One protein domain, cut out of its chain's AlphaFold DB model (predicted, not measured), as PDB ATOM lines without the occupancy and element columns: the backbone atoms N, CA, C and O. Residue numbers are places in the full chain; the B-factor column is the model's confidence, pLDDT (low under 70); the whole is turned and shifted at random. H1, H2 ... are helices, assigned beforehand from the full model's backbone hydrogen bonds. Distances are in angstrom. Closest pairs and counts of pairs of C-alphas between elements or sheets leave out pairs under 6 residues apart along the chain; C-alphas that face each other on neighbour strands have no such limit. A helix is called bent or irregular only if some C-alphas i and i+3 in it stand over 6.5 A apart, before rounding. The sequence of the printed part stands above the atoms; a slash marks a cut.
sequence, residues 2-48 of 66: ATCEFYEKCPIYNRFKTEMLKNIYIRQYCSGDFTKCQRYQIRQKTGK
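What this domain is: This is residues 2 to 48 of the 66 residues of an uncharacterized protein of Thermodesulfitimonas autotrophica (UniProt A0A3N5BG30). Three helices are strung along an elongated, rather open domain: H1, a short turn, and H2, the longest helix, stand near each other towards one end, and H3 makes the other end. The opening stretch, residues 2 to 10, has no named element and runs along one side of the middle, beside the space between H2 and H3. The printed part has 47 residues, with three named helices in the order H1, H2, H3 and no named strand, and its class is all helix. By its radius of gyration of the C-alphas, 10.4 A, the whole is compact, while its outline of 29 by 19 by 16 A is only just elongated.

How they stand to each other: After residues 2 to 10 comes H1, residues 11 to 14. A tight link of 4 residues joins it to H2, residues 19 to 30. H1 and H2 are close but not clearly touching, with 1 pair of C-alphas within 8 A: those of Tyr 13 and Lys 22, the closest of the two helices, at 6.5 A. Their centres are 11.1 A apart. A short link of 7 residues then leads from H2 to H3, residues 38 to 46. H2 and H3 are apart, though they follow each other in the chain. H1 and H3 are apart too. In H2 and H3 every O i to N i+4 pair is within hydrogen-bond range. H1 is too short for such a pair, and its 1 pair of O i and N i+3 is within range.

Where its parts are: H1 runs from Pro 11, C-alpha at (179.925, 167.689, 205.988), to Asn 14. H2 runs from Glu 19, C-alpha at (187.928, 175.265, 215.512), to Cys 30 and measures 14.6 A from first to last C-alpha. H2 is neither bent nor irregular, but only just: C-alphas 27 and 30 are 6.0 A apart. H3 runs from Gln 38 to Thr 46, C-alpha at (171.615, 169.691, 192.166), and measures 12.0 A from first to last C-alpha.

The domain as a whole: The two C-alphas farthest apart are those of Met 20 and Thr 46, at 29.9 A. The first and last printed C-alphas, of Ala 2 and Lys 48, are 21.4 A apart. The printed part has no cut, and neither link between the named helices is long. The mean pLDDT of the printed part is 87.5, and residue 2 is the one printed residue under 70.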
ATOM      1  N   ALA A   2     169.242 184.505 209.563       65.81
ATOM      2  CA  ALA A   2     168.862 183.347 208.772       65.81
ATOM      3  C   ALA A   2     170.000 182.320 208.843       65.81
ATOM      4  O   ALA A   2     171.125 182.598 208.437       65.81
ATOM      5  N   THR A   3     169.715 181.162 209.430       76.62
ATOM      6  CA  THR A   3     170.665 180.053 209.532       76.62
ATOM      7  C   THR A   3     170.509 179.176 208.300       76.62
ATOM      8  O   THR A   3     169.387 178.855 207.914       76.62
ATOM      9  N   CYS A   4     171.623 178.778 207.684       85.38
ATOM     10  CA  CYS A   4     171.599 177.819 206.580       85.38
ATOM     11  C   CYS A   4     170.809 176.553 206.971       85.38
ATOM     12  O   CYS A   4     171.134 175.909 207.966       85.38
ATOM     13  N   GLU A   5     169.830 176.150 206.162       85.81
ATOM     14  CA  GLU A   5     168.997 174.953 206.398       85.81
ATOM     15  C   GLU A   5     169.818 173.654 206.503       85.81
ATOM     16  O   GLU A   5     169.426 172.689 207.155       85.81
ATOM     17  N   PHE A   6     170.997 173.631 205.878       85.88
ATOM     18  CA  PHE A   6     171.896 172.482 205.895       85.88
ATOM     19  C   PHE A   6     172.941 172.559 206.997       85.88
ATOM     20  O   PHE A   6     173.832 171.715 206.991       85.88
ATOM     21  N   TYR A   7     172.867 173.545 207.899       85.19
ATOM     22  CA  TYR A   7     173.855 173.776 208.950       85.19
ATOM     23  C   TYR A   7     174.226 172.469 209.652       85.19
ATOM     24  O   TYR A   7     175.339 171.988 209.483       85.19
ATOM     25  N   GLU A   8     173.280 171.810 210.313       83.62
ATOM     26  CA  GLU A   8     173.549 170.607 211.113       83.62
ATOM     27  C   GLU A   8     174.064 169.410 210.294       83.62
ATOM     28  O   GLU A   8     174.784 168.562 210.810       83.62
ATOM     29  N   LYS A   9     173.729 169.350 208.998       83.44
ATOM     30  CA  LYS A   9     174.056 168.227 208.101       83.44
ATOM     31  C   LYS A   9     175.170 168.562 207.103       83.44
ATOM     32  O   LYS A   9     175.341 167.841 206.118       83.44
ATOM     33  N   CYS A  10     175.888 169.673 207.280       86.88
ATOM     34  CA  CYS A  10     176.915 170.093 206.331       86.88
ATOM     35  C   CYS A  10     178.239 169.363 206.620       86.88
ATOM     36  O   CYS A  10     178.856 169.612 207.656       86.88
ATOM     37  N   PRO A  11     178.753 168.522 205.701       85.44
ATOM     38  CA  PRO A  11     179.925 167.689 205.988       85.44
ATOM     39  C   PRO A  11     181.242 168.478 206.068       85.44
ATOM     40  O   PRO A  11     182.264 167.931 206.476       85.44
ATOM     41  N   ILE A  12     181.234 169.771 205.720       84.56
ATOM     42  CA  ILE A  12     182.424 170.632 205.757       84.56
ATOM     43  C   ILE A  12     182.980 170.816 207.169       84.56
ATOM     44  O   ILE A  12     184.178 171.019 207.335       84.56
ATOM     45  N   TYR A  13     182.139 170.698 208.201       82.94
ATOM     46  CA  TYR A  13     182.588 170.857 209.582       82.94
ATOM     47  C   TYR A  13     183.573 169.788 210.028       82.94
ATOM     48  O   TYR A  13     184.435 170.083 210.849       82.94
ATOM     49  N   ASN A  14     183.495 168.598 209.434       83.06
ATOM     50  CA  ASN A  14     184.398 167.492 209.733       83.06
ATOM     51  C   ASN A  14     185.756 167.638 209.023       83.06
ATOM     52  O   ASN A  14     186.660 166.850 209.273       83.06
ATOM     53  N   ARG A  15     185.909 168.621 208.121       82.56
ATOM     54  CA  ARG A  15     187.146 168.860 207.355       82.56
ATOM     55  C   ARG A  15     188.048 169.918 207.980       82.56
ATOM     56  O   ARG A  15     189.232 169.984 207.653       82.56
ATOM     57  N   PHE A  16     187.515 170.759 208.863       83.31
ATOM     58  CA  PHE A  16     188.320 171.783 209.515       83.31
ATOM     59  C   PHE A  16     189.219 171.156 210.581       83.31
ATOM     60  O   PHE A  16     188.734 170.579 211.548       83.31
ATOM     61  N   LYS A  17     190.537 171.317 210.419       83.19
ATOM     62  CA  LYS A  17     191.539 170.861 211.399       83.19
ATOM     63  C   LYS A  17     191.535 171.686 212.688       83.19
ATOM     64  O   LYS A  17     192.004 171.212 213.714       83.19
ATOM     65  N   THR A  18     191.047 172.924 212.627       87.00
ATOM     66  CA  THR A  18     191.002 173.837 213.772       87.00
ATOM     67  C   THR A  18     189.614 174.439 213.933       87.00
ATOM     68  O   THR A  18     188.940 174.788 212.957       87.00
ATOM     69  N   GLU A  19     189.200 174.617 215.187       87.81
ATOM     70  CA  GLU A  19     187.928 175.265 215.512       87.81
ATOM     71  C   GLU A  19     187.899 176.729 215.073       87.81
ATOM     72  O   GLU A  19     186.857 177.233 214.661       87.81
ATOM     73  N   MET A  20     189.050 177.408 215.083       88.88
ATOM     74  CA  MET A  20     189.158 178.788 214.617       88.88
ATOM     75  C   MET A  20     188.737 178.917 213.150       88.88
ATOM     76  O   MET A  20     187.878 179.738 212.829       88.88
ATOM     77  N   LEU A  21     189.282 178.070 212.267       85.75
ATOM     78  CA  LEU A  21     188.942 178.099 210.846       85.75
ATOM     79  C   LEU A  21     187.468 177.740 210.632       85.75
ATOM     80  O   LEU A  21     186.760 178.447 209.915       85.75
ATOM     81  N   LYS A  22     186.979 176.705 211.327       88.00
ATOM     82  CA  LYS A  22     185.560 176.324 211.327       88.00
ATOM     83  C   LYS A  22     184.655 177.505 211.693       88.00
ATOM     84  O   LYS A  22     183.703 177.793 210.970       88.00
ATOM     85  N   ASN A  23     184.969 178.213 212.774       89.62
ATOM     86  CA  ASN A  23     184.173 179.329 213.277       89.62
ATOM     87  C   ASN A  23     184.172 180.533 212.327       89.62
ATOM     88  O   ASN A  23     183.138 181.189 212.199       89.62
ATOM     89  N   ILE A  24     185.281 180.804 211.629       89.81
ATOM     90  CA  ILE A  24     185.346 181.854 210.600       89.81
ATOM     91  C   ILE A  24     184.346 181.550 209.478       89.81
ATOM     92  O   ILE A  24     183.500 182.388 209.166       89.81
ATOM     93  N   TYR A  25     184.373 180.332 208.927       89.00
ATOM     94  CA  TYR A  25     183.444 179.938 207.864       89.00
ATOM     95  C   TYR A  25     181.986 179.904 208.335       89.00
ATOM     96  O   TYR A  25     181.102 180.360 207.607       89.00
ATOM     97  N   ILE A  26     181.725 179.407 209.550       88.44
ATOM     98  CA  ILE A  26     180.376 179.410 210.133       88.44
ATOM     99  C   ILE A  26     179.848 180.839 210.235       88.44
ATOM    100  O   ILE A  26     178.754 181.114 209.751       88.44
ATOM    101  N   ARG A  27     180.622 181.763 210.811       90.56
ATOM    102  CA  ARG A  27     180.187 183.157 210.965       90.56
ATOM    103  C   ARG A  27     179.989 183.851 209.624       90.56
ATOM    104  O   ARG A  27     179.013 184.573 209.462       90.56
ATOM    105  N   GLN A  28     180.888 183.627 208.669       90.19
ATOM    106  CA  GLN A  28     180.861 184.321 207.383       90.19
ATOM    107  C   GLN A  28     179.733 183.827 206.469       90.19
ATOM    108  O   GLN A  28     179.046 184.636 205.847       90.19
ATOM    109  N   TYR A  29     179.528 182.510 206.401       91.44
ATOM    110  CA  TYR A  29     178.589 181.901 205.461       91.44
ATOM    111  C   TYR A  29     177.353 181.351 206.160       91.44
ATOM    112  O   TYR A  29     176.241 181.668 205.774       91.44
ATOM    113  N   CYS A  30     177.505 180.521 207.187       88.50
ATOM    114  CA  CYS A  30     176.375 179.777 207.743       88.50
ATOM    115  C   CYS A  30     175.428 180.621 208.606       88.50
ATOM    116  O   CYS A  30     174.216 180.423 208.537       88.50
ATOM    117  N   SER A  31     175.988 181.524 209.411       86.12
ATOM    118  CA  SER A  31     175.270 182.499 210.245       86.12
ATOM    119  C   SER A  31     175.260 183.907 209.635       86.12
ATOM    120  O   SER A  31     174.626 184.804 210.189       86.12
ATOM    121  N   GLY A  32     175.988 184.096 208.531       87.38
ATOM    122  CA  GLY A  32     176.025 185.315 207.734       87.38
ATOM    123  C   GLY A  32     175.168 185.167 206.481       87.38
ATOM    124  O   GLY A  32     173.964 184.935 206.559       87.38
ATOM    125  N   ASP A  33     175.799 185.290 205.315       90.69
ATOM    126  CA  ASP A  33     175.122 185.193 204.022       90.69
ATOM    127  C   ASP A  33     175.365 183.816 203.384       90.69
ATOM    128  O   ASP A  33     176.302 183.605 202.606       90.69
ATOM    129  N   PHE A  34     174.509 182.849 203.723       90.31
ATOM    130  CA  PHE A  34     174.640 181.480 203.216       90.31
ATOM    131  C   PHE A  34     174.330 181.374 201.724       90.31
ATOM    132  O   PHE A  34     174.746 180.402 201.094       90.31
ATOM    133  N   THR A  35     173.664 182.367 201.126       90.50
ATOM    134  CA  THR A  35     173.387 182.373 199.682       90.50
ATOM    135  C   THR A  35     174.677 182.477 198.867       90.50
ATOM    136  O   THR A  35     174.770 181.929 197.768       90.50
ATOM    137  N   LYS A  36     175.728 183.075 199.446       91.81
ATOM    138  CA  LYS A  36     177.074 183.160 198.860       91.81
ATOM    139  C   LYS A  36     177.912 181.895 199.048       91.81
ATOM    140  O   LYS A  36     178.961 181.770 198.422       91.81
ATOM    141  N   CYS A  37     177.465 180.946 199.871       93.25
ATOM    142  CA  CYS A  37     178.171 179.686 200.075       93.25
ATOM    143  C   CYS A  37     178.075 178.815 198.816       93.25
ATOM    144  O   CYS A  37     176.993 178.351 198.451       93.25
ATOM    145  N   GLN A  38     179.209 178.512 198.186       93.19
ATOM    146  CA  GLN A  38     179.241 177.667 196.985       93.19
ATOM    147  C   GLN A  38     178.669 176.271 197.249       93.19
ATOM    148  O   GLN A  38     177.944 175.711 196.426       93.19
ATOM    149  N   ARG A  39     178.893 175.734 198.453       92.69
ATOM    150  CA  ARG A  39     178.315 174.450 198.865       92.69
ATOM    151  C   ARG A  39     176.784 174.498 198.939       92.69
ATOM    152  O   ARG A  39     176.132 173.525 198.564       92.69
ATOM    153  N   TYR A  40     176.220 175.614 199.410       92.50
ATOM    154  CA  TYR A  40     174.771 175.831 199.458       92.50
ATOM    155  C   TYR A  40     174.189 175.915 198.046       92.50
ATOM    156  O   TYR A  40     173.238 175.205 197.728       92.50
ATOM    157  N   GLN A  41     174.816 176.708 197.174       92.75
ATOM    158  CA  GLN A  41     174.380 176.875 195.787       92.75
ATOM    159  C   GLN A  41     174.386 175.554 195.012       92.75
ATOM    160  O   GLN A  41     173.437 175.272 194.287       92.75
ATOM    161  N   ILE A  42     175.415 174.715 195.178       91.88
ATOM    162  CA  ILE A  42     175.461 173.391 194.539       91.88
ATOM    163  C   ILE A  42     174.316 172.516 195.032       91.88
ATOM    164  O   ILE A  42     173.646 171.877 194.222       91.88
ATOM    165  N   ARG A  43     174.067 172.494 196.343       91.50
ATOM    166  CA  ARG A  43     173.007 171.661 196.910       91.50
ATOM    167  C   ARG A  43     171.622 172.111 196.459       91.50
ATOM    168  O   ARG A  43     170.823 171.263 196.086       91.50
ATOM    169  N   GLN A  44     171.380 173.417 196.397       91.19
ATOM    170  CA  GLN A  44     170.157 173.992 195.830       91.19
ATOM    171  C   GLN A  44     169.980 173.650 194.344       91.19
ATOM    172  O   GLN A  44     168.893 173.275 193.922       91.19
ATOM    173  N   LYS A  45     171.050 173.738 193.544       91.50
ATOM    174  CA  LYS A  45     170.987 173.479 192.095       91.50
ATOM    175  C   LYS A  45     170.851 171.999 191.741       91.50
ATOM    176  O   LYS A  45     170.248 171.669 190.730       91.50
ATOM    177  N   THR A  46     171.467 171.114 192.523       91.31
ATOM    178  CA  THR A  46     171.615 169.691 192.166       91.31
ATOM    179  C   THR A  46     170.808 168.745 193.049       91.31
ATOM    180  O   THR A  46     170.702 167.564 192.727       91.31
ATOM    181  N   GLY A  47     170.309 169.216 194.197       89.00
ATOM    182  CA  GLY A  47     169.730 168.385 195.259       89.00
ATOM    183  C   GLY A  47     170.749 167.502 195.997       89.00
ATOM    184  O   GLY A  47     170.399 166.838 196.973       89.00
ATOM    185  N   LYS A  48     172.015 167.485 195.564       87.62
ATOM    186  CA  LYS A  48     173.068 166.597 196.069       87.62
ATOM    187  C   LYS A  48     174.027 167.345 197.003       87.62
ATOM    188  O   LYS A  48     174.213 168.555 196.864       87.62
TER     189      LYS A  48